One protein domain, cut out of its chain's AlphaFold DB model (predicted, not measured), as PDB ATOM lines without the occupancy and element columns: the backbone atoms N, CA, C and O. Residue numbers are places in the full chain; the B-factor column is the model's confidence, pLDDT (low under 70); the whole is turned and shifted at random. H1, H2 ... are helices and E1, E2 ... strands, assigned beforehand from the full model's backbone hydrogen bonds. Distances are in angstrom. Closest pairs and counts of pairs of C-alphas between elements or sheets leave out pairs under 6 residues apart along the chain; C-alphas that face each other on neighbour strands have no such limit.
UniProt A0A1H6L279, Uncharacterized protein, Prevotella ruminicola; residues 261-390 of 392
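This is residues 261 to 390 of the 392 residues of an uncharacterized protein of Prevotella ruminicola (UniProt A0A1H6L279). A strongly twisted sheet of five strands forms a wall, with the long helix H3 running over one face; H1 covers E2 toward the E1 edge on that same face, and H2 packs slantwise on E4. H1 and H2 each meet a different part of H3. The printed part has 130 residues, with three named helices and five named strands in the chain order H1, E1, E2, E3, E4, H2, E5, H3; the sheet's order is E1, E2, E3, E4, E5, antiparallel throughout, and the class is mixed, helices and strands. The whole is compact, with a radius of gyration of the C-alphas of 14.2 A and spans of 43 by 31 by 22 A.

Begin with the sheet: E1 is residues 278 to 282, 12.7 A long, and E2 is residues 285 to 295, 28.8 A. E3, residues 298 to 313, is the longest strand; find C-alpha 298 at (13.250, -2.964, -50.092) and follow it 35.3 A to C-alpha 313. E2 bends by 52 degrees at residue 292 and E3 by 72 degrees at residue 303. E4 is residues 318 to 325, 22.6 A, and E5 is residues 356 to 362, 17.7 A. H1, residues 261 to 271, starts at C-alpha 261 at (46.159, -2.928, -42.635) and is 14.9 A long; H2, residues 330 to 340, is 15.4 A. H3, residues 367 to 388, runs 31.4 A to C-alpha 388 at (13.938, 8.371, -41.264).

E1 to E4 form a meander, each strand the antiparallel neighbour of the one before. Look for N 280 and O 287 at 3.0 A in the hairpin E1 and E2, N 288 and O 308 at 2.8 A in the hairpin E2 and E3, N 309 and O 322 at 2.9 A in the hairpin E3 and E4, and N 321 and O 359 at 2.8 A between E4 and E5. H3 is over E3 and E4 at a height over the sheet of 8.9 A, only just along the strands, at 28 degrees to E3 on the local plane. H1, on the same face, is over E2, also at 8.9 A. H2 is over E4 at 6.9 A. H3 touches H1 with residues 367 to 371 alone, at a steep tilt of 62 degrees; the closest C-alphas, of Leu 268 and Asn 367, are 6.5 A apart. H3 touches H2 with residues 380 to 384 alone, about perpendicular at 83 degrees; the closest C-alphas, of Ile 340 and Tyr 384, are 5.7 A apart. H1 and H2 are apart. In H1, H2 and H3 every O i to N i+4 pair is within hydrogen-bond range.

The two C-alphas farthest apart, of Asp 296 and Asp 315, are 45.6 A apart. The printed part has no cut. The one long link is H2 to E5, residues 341 to 355. Mean pLDDT of the printed part is 80.1; it is under 70 at residues 261 to 263, 282 to 284, 314 to 316, 328 and 342 to 354.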
ATOM      1  N   MET A 261      47.455  -3.597 -42.769       64.00
ATOM      2  CA  MET A 261      46.159  -2.928 -42.635       64.00
ATOM      3  C   MET A 261      45.071  -3.576 -43.483       64.00
ATOM      4  O   MET A 261      43.938  -3.707 -43.031       64.00
ATOM      5  N   HIS A 262      45.385  -4.055 -44.684       68.38
ATOM      6  CA  HIS A 262      44.431  -4.795 -45.508       68.38
ATOM      7  C   HIS A 262      44.057  -6.149 -44.891       68.38
ATOM      8  O   HIS A 262      42.893  -6.557 -44.950       68.38
ATOM      9  N   LEU A 263      45.026  -6.859 -44.301       65.88
ATOM     10  CA  LEU A 263      44.758  -8.102 -43.565       65.88
ATOM     11  C   LEU A 263      43.880  -7.828 -42.348       65.88
ATOM     12  O   LEU A 263      42.897  -8.538 -42.127       65.88
ATOM     13  N   ARG A 264      44.190  -6.763 -41.609       77.06
ATOM     14  CA  ARG A 264      43.421  -6.351 -40.439       77.06
ATOM     15  C   ARG A 264      42.011  -5.903 -40.805       77.06
ATOM     16  O   ARG A 264      41.061  -6.386 -40.203       77.06
ATOM     17  N   ALA A 265      41.836  -5.120 -41.868       76.81
ATOM     18  CA  ALA A 265      40.523  -4.759 -42.401       76.81
ATOM     19  C   ALA A 265      39.718  -5.993 -42.838       76.81
ATOM     20  O   ALA A 265      38.517  -6.069 -42.586       76.81
ATOM     21  N   LYS A 266      40.357  -7.003 -43.448       77.38
ATOM     22  CA  LYS A 266      39.711  -8.290 -43.764       77.38
ATOM     23  C   LYS A 266      39.297  -9.066 -42.517       77.38
ATOM     24  O   LYS A 266      38.227  -9.674 -42.536       77.38
ATOM     25  N   ALA A 267      40.122  -9.074 -41.472       81.12
ATOM     26  CA  ALA A 267      39.783  -9.699 -40.197       81.12
ATOM     27  C   ALA A 267      38.591  -8.983 -39.545       81.12
ATOM     28  O   ALA A 267      37.571  -9.614 -39.280       81.12
ATOM     29  N   LEU A 268      38.663  -7.657 -39.425       87.62
ATOM     30  CA  LEU A 268      37.596  -6.809 -38.897       87.62
ATOM     31  C   LEU A 268      36.296  -6.954 -39.694       87.62
ATOM     32  O   LEU A 268      35.237  -7.106 -39.100       87.62
ATOM     33  N   LYS A 269      36.357  -7.028 -41.029       89.31
ATOM     34  CA  LYS A 269      35.189  -7.292 -41.885       89.31
ATOM     35  C   LYS A 269      34.461  -8.587 -41.505       89.31
ATOM     36  O   LYS A 269      33.240  -8.642 -41.569       89.31
ATOM     37  N   LYS A 270      35.204  -9.644 -41.162       88.75
ATOM     38  CA  LYS A 270      34.621 -10.932 -40.750       88.75
ATOM     39  C   LYS A 270      34.034 -10.877 -39.338       88.75
ATOM     40  O   LYS A 270      33.114 -11.636 -39.059       88.75
ATOM     41  N   MET A 271      34.584 -10.025 -38.474       92.81
ATOM     42  CA  MET A 271      34.195  -9.900 -37.066       92.81
ATOM     43  C   MET A 271      33.016  -8.945 -36.849       92.81
ATOM     44  O   MET A 271      32.154  -9.226 -36.025       92.81
ATOM     45  N   ILE A 272      32.987  -7.827 -37.573       92.50
ATOM     46  CA  ILE A 272      31.978  -6.776 -37.439       92.50
ATOM     47  C   ILE A 272      30.716  -7.191 -38.193       92.50
ATOM     48  O   ILE A 272      30.757  -7.467 -39.400       92.50
ATOM     49  N   SER A 273      29.581  -7.196 -37.492       87.81
ATOM     50  CA  SER A 273      28.282  -7.464 -38.103       87.81
ATOM     51  C   SER A 273      27.983  -6.492 -39.245       87.81
ATOM     52  O   SER A 273      28.129  -5.279 -39.120       87.81
ATOM     53  N   LYS A 274      27.455  -7.018 -40.357       82.31
ATOM     54  CA  LYS A 274      26.994  -6.183 -41.477       82.31
ATOM     55  C   LYS A 274      25.876  -5.227 -41.072       82.31
ATOM     56  O   LYS A 274      25.696  -4.215 -41.732       82.31
ATOM     57  N   ASN A 275      25.084  -5.579 -40.055       84.94
ATOM     58  CA  ASN A 275      23.983  -4.768 -39.537       84.94
ATOM     59  C   ASN A 275      23.090  -4.134 -40.633       84.94
ATOM     60  O   ASN A 275      22.796  -2.943 -40.590       84.94
ATOM     61  N   TRP A 276      22.679  -4.930 -41.633       83.06
ATOM     62  CA  TRP A 276      21.888  -4.516 -42.814       83.06
ATOM     63  C   TRP A 276      22.562  -3.543 -43.796       83.06
ATOM     64  O   TRP A 276      21.923  -3.120 -44.761       83.06
ATOM     65  N   ALA A 277      23.837  -3.223 -43.600       85.44
ATOM     66  CA  ALA A 277      24.651  -2.507 -44.567       85.44
ATOM     67  C   ALA A 277      25.272  -3.458 -45.597       85.44
ATOM     68  O   ALA A 277      25.520  -4.645 -45.345       85.44
ATOM     69  N   VAL A 278      25.602  -2.908 -46.762       85.50
ATOM     70  CA  VAL A 278      26.529  -3.552 -47.692       85.50
ATOM     71  C   VAL A 278      27.948  -3.295 -47.208       85.50
ATOM     72  O   VAL A 278      28.370  -2.152 -47.057       85.50
ATOM     73  N   GLN A 279      28.691  -4.374 -46.968       88.25
ATOM     74  CA  GLN A 279      30.035  -4.305 -46.407       88.25
ATOM     75  C   GLN A 279      31.096  -4.635 -47.464       88.25
ATOM     76  O   GLN A 279      31.125  -5.736 -48.037       88.25
ATOM     77  N   SER A 280      32.021  -3.710 -47.696       80.88
ATOM     78  CA  SER A 280      33.071  -3.843 -48.712       80.88
ATOM     79  C   SER A 280      34.426  -3.354 -48.198       80.88
ATOM     80  O   SER A 280      34.503  -2.701 -47.167       80.88
ATOM     81  N   ILE A 281      35.510  -3.741 -48.875       73.25
ATOM     82  CA  ILE A 281      36.852  -3.212 -48.592       73.25
ATOM     83  C   ILE A 281      37.374  -2.579 -49.869       73.25
ATOM     84  O   ILE A 281      37.392  -3.232 -50.916       73.25
ATOM     85  N   TYR A 282      37.840  -1.341 -49.770       59.56
ATOM     86  CA  TYR A 282      38.441  -0.616 -50.880       59.56
ATOM     87  C   TYR A 282      39.633   0.196 -50.363       59.56
ATOM     88  O   TYR A 282      39.514   0.899 -49.378       59.56
ATOM     89  N   TYR A 283      40.819   0.019 -50.958       54.91
ATOM     90  CA  TYR A 283      42.089   0.599 -50.467       54.91
ATOM     91  C   TYR A 283      42.352   0.419 -48.967       54.91
ATOM     92  O   TYR A 283      42.785   1.346 -48.304       54.91
ATOM     93  N   ASN A 284      42.094  -0.780 -48.431       66.00
ATOM     94  CA  ASN A 284      42.290  -1.121 -47.007       66.00
ATOM     95  C   ASN A 284      41.272  -0.468 -46.061       66.00
ATOM     96  O   ASN A 284      41.243  -0.799 -44.884       66.00
ATOM     97  N   ILE A 285      40.390   0.372 -46.594       72.12
ATOM     98  CA  ILE A 285      39.291   0.988 -45.869       72.12
ATOM     99  C   ILE A 285      38.122   0.005 -45.846       72.12
ATOM    100  O   ILE A 285      37.733  -0.552 -46.883       72.12
ATOM    101  N   LEU A 286      37.571  -0.228 -44.658       84.56
ATOM    102  CA  LEU A 286      36.377  -1.046 -44.467       84.56
ATOM    103  C   LEU A 286      35.136  -0.152 -44.529       84.56
ATOM    104  O   LEU A 286      34.938   0.689 -43.659       84.56
ATOM    105  N   TYR A 287      34.293  -0.370 -45.535       84.69
ATOM    106  CA  TYR A 287      33.068   0.393 -45.767       84.69
ATOM    107  C   TYR A 287      31.828  -0.368 -45.315       84.69
ATOM    108  O   TYR A 287      31.696  -1.567 -45.589       84.69
ATOM    109  N   HIS A 288      30.885   0.370 -44.739       92.75
ATOM    110  CA  HIS A 288      29.506  -0.038 -44.506       92.75
ATOM    111  C   HIS A 288      28.573   0.979 -45.165       92.75
ATOM    112  O   HIS A 288      28.543   2.149 -44.785       92.75
ATOM    113  N   GLU A 289      27.822   0.534 -46.170       89.94
ATOM    114  CA  GLU A 289      26.887   1.372 -46.919       89.94
ATOM    115  C   GLU A 289      25.438   1.025 -46.553       89.94
ATOM    116  O   GLU A 289      24.970  -0.095 -46.785       89.94
ATOM    117  N   TYR A 290      24.718   2.003 -46.010       90.00
ATOM    118  CA  TYR A 290      23.285   1.944 -45.758       90.00
ATOM    119  C   TYR A 290      22.536   2.639 -46.889       90.00
ATOM    120  O   TYR A 290      22.602   3.859 -47.052       90.00
ATOM    121  N   TYR A 291      21.799   1.853 -47.660       87.19
ATOM    122  CA  TYR A 291      20.893   2.364 -48.680       87.19
ATOM    123  C   TYR A 291      19.703   3.074 -48.028       87.19
ATOM    124  O   TYR A 291      19.105   2.539 -47.093       87.19
ATOM    125  N   SER A 292      19.364   4.268 -48.523       83.06
ATOM    126  CA  SER A 292      18.240   5.073 -48.012       83.06
ATOM    127  C   SER A 292      17.083   5.219 -49.013       83.06
ATOM    128  O   SER A 292      16.028   5.761 -48.691       83.06
ATOM    129  N   THR A 293      17.229   4.666 -50.221       82.69
ATOM    130  CA  THR A 293      16.172   4.632 -51.245       82.69
ATOM    131  C   THR A 293      15.389   3.330 -51.204       82.69
ATOM    132  O   THR A 293      15.967   2.264 -50.997       82.69
ATOM    133  N   LYS A 294      14.076   3.412 -51.450       80.75
ATOM    134  CA  LYS A 294      13.154   2.273 -51.430       80.75
ATOM    135  C   LYS A 294      12.569   1.996 -52.806       80.75
ATOM    136  O   LYS A 294      12.097   2.917 -53.465       80.75
ATOM    137  N   VAL A 295      12.536   0.722 -53.180       80.50
ATOM    138  CA  VAL A 295      11.780   0.200 -54.324       80.50
ATOM    139  C   VAL A 295      11.146  -1.112 -53.870       80.50
ATOM    140  O   VAL A 295      11.832  -1.958 -53.297       80.50
ATOM    141  N   ASP A 296       9.830  -1.242 -54.045       84.25
ATOM    142  CA  ASP A 296       9.051  -2.443 -53.702       84.25
ATOM    143  C   ASP A 296       9.287  -2.971 -52.275       84.25
ATOM    144  O   ASP A 296       9.545  -4.154 -52.049       84.25
ATOM    145  N   GLY A 297       9.256  -2.067 -51.289       80.94
ATOM    146  CA  GLY A 297       9.425  -2.423 -49.873       80.94
ATOM    147  C   GLY A 297      10.844  -2.859 -49.492       80.94
ATOM    148  O   GLY A 297      11.048  -3.400 -48.408       80.94
ATOM    149  N   LYS A 298      11.842  -2.636 -50.356       81.44
ATOM    150  CA  LYS A 298      13.250  -2.964 -50.092       81.44
ATOM    151  C   LYS A 298      14.144  -1.752 -50.274       81.44
ATOM    152  O   LYS A 298      13.912  -0.917 -51.145       81.44
ATOM    153  N   TYR A 299      15.207  -1.691 -49.478       83.31
ATOM    154  CA  TYR A 299      16.271  -0.724 -49.705       83.31
ATOM    155  C   TYR A 299      17.080  -1.106 -50.950       83.31
ATOM    156  O   TYR A 299      17.532  -2.247 -51.068       83.31
ATOM    157  N   VAL A 300      17.286  -0.155 -51.861       81.44
ATOM    158  CA  VAL A 300      18.019  -0.369 -53.116       81.44
ATOM    159  C   VAL A 300      19.222   0.551 -53.238       81.44
ATOM    160  O   VAL A 300      19.234   1.663 -52.716       81.44
ATOM    161  N   ASN A 301      20.225   0.077 -53.973       77.06
ATOM    162  CA  ASN A 301      21.416   0.853 -54.276       77.06
ATOM    163  C   ASN A 301      21.046   2.069 -55.138       77.06
ATOM    164  O   ASN A 301      20.672   1.922 -56.303       77.06
ATOM    165  N   SER A 302      21.162   3.259 -54.562       72.88
ATOM    166  CA  SER A 302      20.965   4.536 -55.240       72.88
ATOM    167  C   SER A 302      22.164   5.454 -54.979       72.88
ATOM    168  O   SER A 302      23.161   5.060 -54.369       72.88
ATOM    169  N   LYS A 303      22.095   6.704 -55.451       70.44
ATOM    170  CA  LYS A 303      23.101   7.716 -55.098       70.44
ATOM    171  C   LYS A 303      22.943   8.233 -53.659       70.44
ATOM    172  O   LYS A 303      23.843   8.931 -53.195       70.44
ATOM    173  N   ASP A 304      21.856   7.898 -52.969       73.56
ATOM    174  CA  ASP A 304      21.520   8.378 -51.629       73.56
ATOM    175  C   ASP A 304      21.802   7.275 -50.602       73.56
ATOM    176  O   ASP A 304      20.929   6.494 -50.208       73.56
ATOM    177  N   ASN A 305      23.066   7.199 -50.182       85.31
ATOM    178  CA  ASN A 305      23.539   6.225 -49.203       85.31
ATOM    179  C   ASN A 305      24.253   6.933 -48.056       85.31
ATOM    180  O   ASN A 305      25.008   7.886 -48.285       85.31
ATOM    181  N   ILE A 306      24.061   6.400 -46.855       90.06
ATOM    182  CA  ILE A 306      24.859   6.737 -45.680       90.06
ATOM    183  C   ILE A 306      26.046   5.780 -45.655       90.06
ATOM    184  O   ILE A 306      25.868   4.563 -45.730       90.06
ATOM    185  N   VAL A 307      27.253   6.324 -45.585       89.50
ATOM    186  CA  VAL A 307      28.497   5.560 -45.622       89.50
ATOM    187  C   VAL A 307      29.230   5.755 -44.308       89.50
ATOM    188  O   VAL A 307      29.409   6.885 -43.859       89.50
ATOM    189  N   ILE A 308      29.659   4.641 -43.721       91.81
ATOM    190  CA  ILE A 308      30.624   4.617 -42.626       91.81
ATOM    191  C   ILE A 308      31.876   3.939 -43.153       91.81
ATOM    192  O   ILE A 308      31.791   2.835 -43.702       91.81
ATOM    193  N   ASP A 309      33.022   4.578 -42.985       89.88
ATOM    194  CA  ASP A 309      34.303   3.993 -43.341       89.88
ATOM    195  C   ASP A 309      35.242   3.932 -42.130       89.88
ATOM    196  O   ASP A 309      35.189   4.777 -41.244       89.88
ATOM    197  N   LEU A 310      36.035   2.863 -42.050       89.44
ATOM    198  CA  LEU A 310      37.143   2.728 -41.108       89.44
ATOM    199  C   LEU A 310      38.426   2.906 -41.913       89.44
ATOM    200  O   LEU A 310      38.887   1.966 -42.574       89.44
ATOM    201  N   THR A 311      38.945   4.127 -41.904       83.44
ATOM    202  CA  THR A 311      40.077   4.549 -42.727       83.44
ATOM    203  C   THR A 311      41.374   4.500 -41.919       83.44
ATOM    204  O   THR A 311      41.431   5.109 -40.855       83.44
ATOM    205  N   PRO A 312      42.424   3.794 -42.377       75.31
ATOM    206  CA  PRO A 312      43.740   3.885 -41.754       75.31
ATOM    207  C   PRO A 312      44.412   5.229 -42.088       75.31
ATOM    208  O   PRO A 312      44.508   5.597 -43.256       75.31
ATOM    209  N   GLU A 313      44.910   5.930 -41.070       70.44
ATOM    210  CA  GLU A 313      45.854   7.047 -41.185       70.44
ATOM    211  C   GLU A 313      47.227   6.575 -40.683       70.44
ATOM    212  O   GLU A 313      47.567   6.727 -39.509       70.44
ATOM    213  N   GLU A 314      47.996   5.950 -41.578       63.06
ATOM    214  CA  GLU A 314      49.248   5.255 -41.240       63.06
ATOM    215  C   GLU A 314      50.287   6.195 -40.607       63.06
ATOM    216  O   GLU A 314      50.820   5.875 -39.545       63.06
ATOM    217  N   ASP A 315      50.454   7.406 -41.152       63.84
ATOM    218  CA  ASP A 315      51.365   8.439 -40.624       63.84
ATOM    219  C   ASP A 315      51.059   8.848 -39.174       63.84
ATOM    220  O   ASP A 315      51.911   9.393 -38.472       63.84
ATOM    221  N   LYS A 316      49.822   8.615 -38.724       64.25
ATOM    222  CA  LYS A 316      49.349   8.955 -37.379       64.25
ATOM    223  C   LYS A 316      49.092   7.724 -36.510       64.25
ATOM    224  O   LYS A 316      48.587   7.874 -35.402       64.25
ATOM    225  N   ASN A 317      49.435   6.527 -36.993       73.19
ATOM    226  CA  ASN A 317      49.278   5.255 -36.284       73.19
ATOM    227  C   ASN A 317      47.852   5.029 -35.726       73.19
ATOM    228  O   ASN A 317      47.667   4.549 -34.604       73.19
ATOM    229  N   GLN A 318      46.828   5.409 -36.495       80.38
ATOM    230  CA  GLN A 318      45.435   5.385 -36.042       80.38
ATOM    231  C   GLN A 318      44.455   5.054 -37.170       80.38
ATOM    232  O   GLN A 318      44.702   5.322 -38.344       80.38
ATOM    233  N   TYR A 319      43.304   4.497 -36.812       83.94
ATOM    234  CA  TYR A 319      42.121   4.469 -37.656       83.94
ATOM    235  C   TYR A 319      41.228   5.665 -37.359       83.94
ATOM    236  O   TYR A 319      41.103   6.119 -36.222       83.94
ATOM    237  N   VAL A 320      40.533   6.112 -38.391       84.44
ATOM    238  CA  VAL A 320      39.522   7.153 -38.313       84.44
ATOM    239  C   VAL A 320      38.211   6.576 -38.820       84.44
ATOM    240  O   VAL A 320      38.146   6.030 -39.923       84.44
ATOM    241  N   VAL A 321      37.166   6.678 -38.004       89.38
ATOM    242  CA  VAL A 321      35.807   6.303 -38.385       89.38
ATOM    243  C   VAL A 321      35.140   7.520 -39.005       89.38
ATOM    244  O   VAL A 321      34.830   8.485 -38.301       89.38
ATOM    245  N   LEU A 322      34.927   7.490 -40.320       87.19
ATOM    246  CA  LEU A 322      34.263   8.572 -41.042       87.19
ATOM    247  C   LEU A 322      32.806   8.233 -41.316       87.19
ATOM    248  O   LEU A 322      32.480   7.104 -41.675       87.19
ATOM    249  N   VAL A 323      31.939   9.240 -41.233       87.62
ATOM    250  CA  VAL A 323      30.526   9.137 -41.613       87.62
ATOM    251  C   VAL A 323      30.188  10.228 -42.623       87.62
ATOM    252  O   VAL A 323      30.517  11.401 -42.421       87.62
ATOM    253  N   PHE A 324      29.575   9.844 -43.745       86.38
ATOM    254  CA  PHE A 324      29.282  10.764 -44.845       86.38
ATOM    255  C   PHE A 324      28.199  10.256 -45.801       86.38
ATOM    256  O   PHE A 324      27.801   9.092 -45.778       86.38
ATOM    257  N   THR A 325      27.721  11.145 -46.675       84.62
ATOM    258  CA  THR A 325      26.874  10.763 -47.814       84.62
ATOM    259  C   THR A 325      27.740  10.371 -49.008       84.62
ATOM    260  O   THR A 325      28.722  11.043 -49.312       84.62
ATOM    261  N   ARG A 326      27.372   9.324 -49.760       75.50
ATOM    262  CA  ARG A 326      28.174   8.850 -50.915       75.50
ATOM    263  C   ARG A 326      28.446   9.924 -51.983       75.50
ATOM    264  O   ARG A 326      29.429   9.820 -52.713       75.50
ATOM    265  N   GLN A 327      27.590  10.941 -52.080       72.56
ATOM    266  CA  GLN A 327      27.751  12.074 -53.002       72.56
ATOM    267  C   GLN A 327      28.874  13.037 -52.591       72.56
ATOM    268  O   GLN A 327      29.252  13.877 -53.401       72.56
ATOM    269  N   ASN A 328      29.420  12.905 -51.374       68.44
ATOM    270  CA  ASN A 328      30.344  13.866 -50.769       68.44
ATOM    271  C   ASN A 328      29.758  15.291 -50.754       68.44
ATOM    272  O   ASN A 328      30.471  16.275 -50.927       68.44
ATOM    273  N   ASP A 329      28.446  15.401 -50.545       77.19
ATOM    274  CA  ASP A 329      27.770  16.685 -50.396       77.19
ATOM    275  C   ASP A 329      27.930  17.168 -48.947       77.19
ATOM    276  O   ASP A 329      27.592  16.457 -47.997       77.19
ATOM    277  N   ILE A 330      28.498  18.363 -48.783       74.88
ATOM    278  CA  ILE A 330      28.853  18.953 -47.488       74.88
ATOM    279  C   ILE A 330      27.609  19.230 -46.647       74.88
ATOM    280  O   ILE A 330      27.580  18.894 -45.463       74.88
ATOM    281  N   GLU A 331      26.597  19.858 -47.239       78.88
ATOM    282  CA  GLU A 331      25.400  20.289 -46.518       78.88
ATOM    283  C   GLU A 331      24.573  19.072 -46.126       78.88
ATOM    284  O   GLU A 331      24.266  18.890 -44.946       78.88
ATOM    285  N   LYS A 332      24.363  18.150 -47.072       80.56
ATOM    286  CA  LYS A 332      23.658  16.894 -46.789       80.56
ATOM    287  C   LYS A 332      24.381  16.043 -45.757       80.56
ATOM    288  O   LYS A 332      23.735  15.429 -44.914       80.56
ATOM    289  N   THR A 333      25.712  15.991 -45.802       82.00
ATOM    290  CA  THR A 333      26.482  15.259 -44.791       82.00
ATOM    291  C   THR A 333      26.351  15.926 -43.429       82.00
ATOM    292  O   THR A 333      26.122  15.234 -42.447       82.00
ATOM    293  N   ARG A 334      26.414  17.256 -43.337       78.69
ATOM    294  CA  ARG A 334      26.197  17.955 -42.062       78.69
ATOM    295  C   ARG A 334      24.818  17.671 -41.483       78.69
ATOM    296  O   ARG A 334      24.727  17.391 -40.293       78.69
ATOM    297  N   ASP A 335      23.773  17.733 -42.294       82.06
ATOM    298  CA  ASP A 335      22.409  17.485 -41.826       82.06
ATOM    299  C   ASP A 335      22.196  16.018 -41.438       82.06
ATOM    300  O   ASP A 335      21.600  15.744 -40.397       82.06
ATOM    301  N   LEU A 336      22.790  15.085 -42.186       86.19
ATOM    302  CA  LEU A 336      22.865  13.675 -41.810       86.19
ATOM    303  C   LEU A 336      23.504  13.494 -40.424       86.19
ATOM    304  O   LEU A 336      22.926  12.829 -39.569       86.19
ATOM    305  N   ILE A 337      24.679  14.086 -40.183       84.06
ATOM    306  CA  ILE A 337      25.388  13.930 -38.904       84.06
ATOM    307  C   ILE A 337      24.582  14.522 -37.751       84.06
ATOM    308  O   ILE A 337      24.468  13.863 -36.723       84.06
ATOM    309  N   LYS A 338      23.972  15.701 -37.924       81.94
ATOM    310  CA  LYS A 338      23.076  16.298 -36.915       81.94
ATOM    311  C   LYS A 338      21.877  15.413 -36.594       81.94
ATOM    312  O   LYS A 338      21.404  15.405 -35.461       81.94
ATOM    313  N   GLY A 339      21.358  14.721 -37.606       84.50
ATOM    314  CA  GLY A 339      20.241  13.801 -37.452       84.50
ATOM    315  C   GLY A 339      20.613  12.558 -36.643       84.50
ATOM    316  O   GLY A 339      19.801  12.088 -35.845       84.50
ATOM    317  N   ILE A 340      21.837  12.047 -36.817       86.75
ATOM    318  CA  ILE A 340      22.326  10.862 -36.097       86.75
ATOM    319  C   ILE A 340      22.813  11.231 -34.683       86.75
ATOM    320  O   ILE A 340      22.495  10.522 -33.727       86.75
ATOM    321  N   TRP A 341      23.561  12.332 -34.528       85.69
ATOM    322  CA  TRP A 341      24.196  12.730 -33.268       85.69
ATOM    323  C   TRP A 341      24.064  14.232 -32.949       85.69
ATOM    324  O   TRP A 341      24.187  15.076 -33.839       85.69
ATOM    325  N   PRO A 342      23.909  14.597 -31.660       69.12
ATOM    326  CA  PRO A 342      23.937  15.989 -31.221       69.12
ATOM    327  C   PRO A 342      25.330  16.625 -31.390       69.12
ATOM    328  O   PRO A 342      26.360  15.958 -31.277       69.12
ATOM    329  N   TYR A 343      25.347  17.942 -31.627       57.44
ATOM    330  CA  TYR A 343      26.516  18.738 -32.039       57.44
ATOM    331  C   TYR A 343      27.754  18.681 -31.127       57.44
ATOM    332  O   TYR A 343      28.861  18.982 -31.564       57.44
ATOM    333  N   GLU A 344      27.594  18.276 -29.873       51.84
ATOM    334  CA  GLU A 344      28.667  18.250 -28.871       51.84
ATOM    335  C   GLU A 344      29.677  17.109 -29.087       51.84
ATOM    336  O   GLU A 344      30.750  17.111 -28.491       51.84
ATOM    337  N   LYS A 345      29.370  16.147 -29.970       53.94
ATOM    338  CA  LYS A 345      30.268  15.034 -30.331       53.94
ATOM    339  C   LYS A 345      31.126  15.302 -31.573       53.94
ATOM    340  O   LYS A 345      31.767  14.386 -32.079       53.94
ATOM    341  N   PHE A 346      31.128  16.527 -32.098       55.38
ATOM    342  CA  PHE A 346      31.830  16.821 -33.343       55.38
ATOM    343  C   PHE A 346      33.346  16.903 -33.135       55.38
ATOM    344  O   PHE A 346      33.839  17.812 -32.470       55.38
ATOM    345  N   ASN A 347      34.099  16.002 -33.771       52.81
ATOM    346  CA  ASN A 347      35.549  16.138 -33.856       52.81
ATOM    347  C   ASN A 347      35.906  17.257 -34.869       52.81
ATOM    348  O   ASN A 347      35.460  17.195 -36.019       52.81
ATOM    349  N   PRO A 348      36.685  18.289 -34.484       47.28
ATOM    350  CA  PRO A 348      37.077  19.387 -35.376       47.28
ATOM    351  C   PRO A 348      38.045  18.960 -36.492       47.28
ATOM    352  O   PRO A 348      38.275  19.732 -37.425       47.28
ATOM    353  N   TRP A 349      38.596  17.745 -36.434       44.31
ATOM    354  CA  TRP A 349      39.382  17.168 -37.520       44.31
ATOM    355  C   TRP A 349      38.465  16.784 -38.681       44.31
ATOM    356  O   TRP A 349      37.908  15.695 -38.743       44.31
ATOM    357  N   VAL A 350      38.271  17.707 -39.614       50.19
ATOM    358  CA  VAL A 350      37.510  17.483 -40.844       50.19
ATOM    359  C   VAL A 350      38.492  17.008 -41.916       50.19
ATOM    360  O   VAL A 350      39.267  17.805 -42.436       50.19
ATOM    361  N   CYS A 351      38.486  15.706 -42.225       45.53
ATOM    362  CA  CYS A 351      39.415  15.106 -43.197       45.53
ATOM    363  C   CYS A 351      39.155  15.573 -44.649       45.53
ATOM    364  O   CYS A 351      40.024  15.460 -45.505       45.53
ATOM    365  N   ASP A 352      37.969  16.125 -44.911       52.16
ATOM    366  CA  ASP A 352      37.569  16.936 -46.069       52.16
ATOM    367  C   ASP A 352      36.178  17.507 -45.725       52.16
ATOM    368  O   ASP A 352      35.443  16.866 -44.967       52.16
ATOM    369  N   LYS A 353      35.769  18.681 -46.227       57.22
ATOM    370  CA  LYS A 353      34.528  19.373 -45.791       57.22
ATOM    371  C   LYS A 353      33.263  18.504 -45.895       57.22
ATOM    372  O   LYS A 353      32.265  18.813 -45.247       57.22
ATOM    373  N   SER A 354      33.299  17.443 -46.698       63.91
ATOM    374  CA  SER A 354      32.202  16.508 -46.941       63.91
ATOM    375  C   SER A 354      32.219  15.231 -46.093       63.91
ATOM    376  O   SER A 354      31.380  14.364 -46.330       63.91
ATOM    377  N   ARG A 355      33.165  15.057 -45.158       73.62
ATOM    378  CA  ARG A 355      33.268  13.861 -44.301       73.62
ATOM    379  C   ARG A 355      33.431  14.231 -42.836       73.62
ATOM    380  O   ARG A 355      34.185  15.142 -42.502       73.62
ATOM    381  N   HIS A 356      32.749  13.499 -41.961       77.69
ATOM    382  CA  HIS A 356      32.807  13.731 -40.524       77.69
ATOM    383  C   HIS A 356      33.601  12.640 -39.812       77.69
ATOM    384  O   HIS A 356      33.265  11.467 -39.947       77.69
ATOM    385  N   VAL A 357      34.615  13.031 -39.036       79.25
ATOM    386  CA  VAL A 357      35.327  12.130 -38.123       79.25
ATOM    387  C   VAL A 357      34.468  11.904 -36.889       79.25
ATOM    388  O   VAL A 357      34.307  12.807 -36.072       79.25
ATOM    389  N   HIS A 358      33.925  10.699 -36.765       83.62
ATOM    390  CA  HIS A 358      33.145  10.304 -35.600       83.62
ATOM    391  C   HIS A 358      34.045   9.813 -34.464       83.62
ATOM    392  O   HIS A 358      33.895  10.230 -33.319       83.62
ATOM    393  N   GLU A 359      35.003   8.945 -34.783       85.62
ATOM    394  CA  GLU A 359      35.875   8.319 -33.794       85.62
ATOM    395  C   GLU A 359      37.296   8.168 -34.339       85.62
ATOM    396  O   GLU A 359      37.498   7.983 -35.540       85.62
ATOM    397  N   VAL A 360      38.277   8.260 -33.444       85.81
ATOM    398  CA  VAL A 360      39.684   7.967 -33.720       85.81
ATOM    399  C   VAL A 360      40.079   6.793 -32.836       85.81
ATOM    400  O   VAL A 360      39.784   6.784 -31.641       85.81
ATOM    401  N   ILE A 361      40.697   5.785 -33.434       87.25
ATOM    402  CA  ILE A 361      40.963   4.488 -32.815       87.25
ATOM    403  C   ILE A 361      42.446   4.185 -33.000       87.25
ATOM    404  O   ILE A 361      42.936   4.217 -34.126       87.25
ATOM    405  N   SER A 362      43.175   3.890 -31.929       83.88
ATOM    406  CA  SER A 362      44.611   3.603 -32.050       83.88
ATOM    407  C   SER A 362      44.843   2.289 -32.803       83.88
ATOM    408  O   SER A 362      44.085   1.327 -32.648       83.88
ATOM    409  N   PHE A 363      45.916   2.202 -33.594       80.12
ATOM    410  CA  PHE A 363      46.343   0.923 -34.174       80.12
ATOM    411  C   PHE A 363      46.755  -0.105 -33.114       80.12
ATOM    412  O   PHE A 363      46.774  -1.300 -33.417       80.12
ATOM    413  N   GLU A 364      47.050   0.315 -31.889       82.44
ATOM    414  CA  GLU A 364      47.404  -0.585 -30.788       82.44
ATOM    415  C   GLU A 364      46.189  -1.319 -30.201       82.44
ATOM    416  O   GLU A 364      46.353  -2.382 -29.603       82.44
ATOM    417  N   GLU A 365      44.968  -0.813 -30.412       88.88
ATOM    418  CA  GLU A 365      43.743  -1.445 -29.906       88.88
ATOM    419  C   GLU A 365      43.498  -2.811 -30.554       88.88
ATOM    420  O   GLU A 365      43.626  -2.987 -31.763       88.88
ATOM    421  N   SER A 366      43.089  -3.806 -29.779       91.50
ATOM    422  CA  SER A 366      42.785  -5.143 -30.286       91.50
ATOM    423  C   SER A 366      41.639  -5.134 -31.304       91.50
ATOM    424  O   SER A 366      40.761  -4.274 -31.298       91.50
ATOM    425  N   ASN A 367      41.583  -6.145 -32.180       90.38
ATOM    426  CA  ASN A 367      40.489  -6.241 -33.155       90.38
ATOM    427  C   ASN A 367      39.098  -6.319 -32.495       90.38
ATOM    428  O   ASN A 367      38.120  -5.920 -33.122       90.38
ATOM    429  N   GLU A 368      39.002  -6.816 -31.258       94.12
ATOM    430  CA  GLU A 368      37.735  -6.866 -30.522       94.12
ATOM    431  C   GLU A 368      37.311  -5.472 -30.035       94.12
ATOM    432  O   GLU A 368      36.143  -5.112 -30.150       94.12
ATOM    433  N   GLU A 369      38.255  -4.646 -29.575       94.00
ATOM    434  CA  GLU A 369      37.990  -3.249 -29.201       94.00
ATOM    435  C   GLU A 369      37.540  -2.427 -30.412       94.00
ATOM    436  O   GLU A 369      36.491  -1.777 -30.363       94.00
ATOM    437  N   ILE A 370      38.260  -2.543 -31.535       93.81
ATOM    438  CA  ILE A 370      37.901  -1.877 -32.797       93.81
ATOM    439  C   ILE A 370      36.506  -2.320 -33.259       93.81
ATOM    440  O   ILE A 370      35.690  -1.494 -33.675       93.81
ATOM    441  N   LYS A 371      36.211  -3.622 -33.180       94.44
ATOM    442  CA  LYS A 371      34.899  -4.173 -33.531       94.44
ATOM    443  C   LYS A 371      33.798  -3.561 -32.666       94.44
ATOM    444  O   LYS A 371      32.815  -3.085 -33.225       94.44
ATOM    445  N   ASN A 372      33.955  -3.540 -31.344       94.44
ATOM    446  CA  ASN A 372      32.931  -3.025 -30.429       94.44
ATOM    447  C   ASN A 372      32.618  -1.543 -30.690       94.44
ATOM    448  O   ASN A 372      31.450  -1.147 -30.709       94.44
ATOM    449  N   LYS A 373      33.652  -0.739 -30.956       93.56
ATOM    450  CA  LYS A 373      33.512   0.668 -31.355       93.56
ATOM    451  C   LYS A 373      32.747   0.805 -32.671       93.56
ATOM    452  O   LYS A 373      31.724   1.482 -32.729       93.56
ATOM    453  N   MET A 374      33.160   0.065 -33.700       93.62
ATOM    454  CA  MET A 374      32.478   0.060 -34.997       93.62
ATOM    455  C   MET A 374      31.018  -0.396 -34.902       93.62
ATOM    456  O   MET A 374      30.146   0.214 -35.519       93.62
ATOM    457  N   GLU A 375      30.715  -1.441 -34.132       93.38
ATOM    458  CA  GLU A 375      29.346  -1.945 -33.972       93.38
ATOM    459  C   GLU A 375      28.429  -0.924 -33.303       93.38
ATOM    460  O   GLU A 375      27.275  -0.790 -33.716       93.38
ATOM    461  N   LYS A 376      28.943  -0.147 -32.347       92.31
ATOM    462  CA  LYS A 376      28.203   0.963 -31.743       92.31
ATOM    463  C   LYS A 376      27.828   2.023 -32.783       92.31
ATOM    464  O   LYS A 376      26.650   2.365 -32.898       92.31
ATOM    465  N   VAL A 377      28.787   2.470 -33.598       91.75
ATOM    466  CA  VAL A 377      28.536   3.453 -34.670       91.75
ATOM    467  C   VAL A 377      27.520   2.914 -35.679       91.75
ATOM    468  O   VAL A 377      26.573   3.603 -36.061       91.75
ATOM    469  N   LEU A 378      27.666   1.651 -36.082       92.88
ATOM    470  CA  LEU A 378      26.754   0.996 -37.020       92.88
ATOM    471  C   LEU A 378      25.327   0.900 -36.472       92.88
ATOM    472  O   LEU A 378      24.366   1.051 -37.229       92.88
ATOM    473  N   GLN A 379      25.162   0.630 -35.178       92.62
ATOM    474  CA  GLN A 379      23.850   0.576 -34.532       92.62
ATOM    475  C   GLN A 379      23.171   1.947 -34.507       92.62
ATOM    476  O   GLN A 379      21.994   2.035 -34.862       92.62
ATOM    477  N   GLU A 380      23.906   3.004 -34.165       91.62
ATOM    478  CA  GLU A 380      23.391   4.379 -34.125       91.62
ATOM    479  C   GLU A 380      22.956   4.851 -35.526       91.62
ATOM    480  O   GLU A 380      21.830   5.322 -35.711       91.62
ATOM    481  N   VAL A 381      23.783   4.611 -36.550       91.56
ATOM    482  CA  VAL A 381      23.454   4.953 -37.945       91.56
ATOM    483  C   VAL A 381      22.277   4.138 -38.473       91.56
ATOM    484  O   VAL A 381      21.399   4.682 -39.148       91.56
ATOM    485  N   LYS A 382      22.212   2.838 -38.163       90.88
ATOM    486  CA  LYS A 382      21.069   2.009 -38.556       90.88
ATOM    487  C   LYS A 382      19.774   2.512 -37.923       90.88
ATOM    488  O   LYS A 382      18.763   2.582 -38.620       90.88
ATOM    489  N   ALA A 383      19.795   2.829 -36.628       91.38
ATOM    490  CA  ALA A 383      18.624   3.327 -35.915       91.38
ATOM    491  C   ALA A 383      18.107   4.624 -36.549       91.38
ATOM    492  O   ALA A 383      16.909   4.745 -36.805       91.38
ATOM    493  N   TYR A 384      19.016   5.540 -36.895       91.62
ATOM    494  CA  TYR A 384      18.677   6.744 -37.645       91.62
ATOM    495  C   TYR A 384      18.068   6.421 -39.018       91.62
ATOM    496  O   TYR A 384      16.968   6.879 -39.323       91.62
ATOM    497  N   ARG A 385      18.723   5.574 -39.828       90.25
ATOM    498  CA  ARG A 385      18.203   5.176 -41.148       90.25
ATOM    499  C   ARG A 385      16.796   4.588 -41.046       90.25
ATOM    500  O   ARG A 385      15.936   4.958 -41.832       90.25
ATOM    501  N   ASP A 386      16.561   3.666 -40.116       88.75
ATOM    502  CA  ASP A 386      15.252   3.013 -39.974       88.75
ATOM    503  C   ASP A 386      14.156   3.954 -39.490       88.75
ATOM    504  O   ASP A 386      13.001   3.780 -39.874       88.75
ATOM    505  N   LYS A 387      14.508   4.958 -38.686       90.81
ATOM    506  CA  LYS A 387      13.577   6.000 -38.259       90.81
ATOM    507  C   LYS A 387      13.191   6.923 -39.417       90.81
ATOM    508  O   LYS A 387      12.007   7.179 -39.613       90.81
ATOM    509  N   GLU A 388      14.170   7.406 -40.178       88.19
ATOM    510  CA  GLU A 388      13.938   8.371 -41.264       88.19
ATOM    511  C   GLU A 388      13.406   7.702 -42.541       88.19
ATOM    512  O   GLU A 388      12.612   8.273 -43.290       88.19
ATOM    513  N   TYR A 389      13.788   6.446 -42.778       85.56
ATOM    514  CA  TYR A 389      13.438   5.684 -43.972       85.56
ATOM    515  C   TYR A 389      12.791   4.326 -43.632       85.56
ATOM    516  O   TYR A 389      13.187   3.320 -44.208       85.56
ATOM    517  N   PRO A 390      11.698   4.251 -42.848       78.12
ATOM    518  CA  PRO A 390      11.151   2.986 -42.339       78.12
ATOM    519  C   PRO A 390      10.647   2.044 -43.441       78.12
ATOM    520  O   PRO A 390       9.930   2.474 -44.351       78.12
TER     521      PRO A 390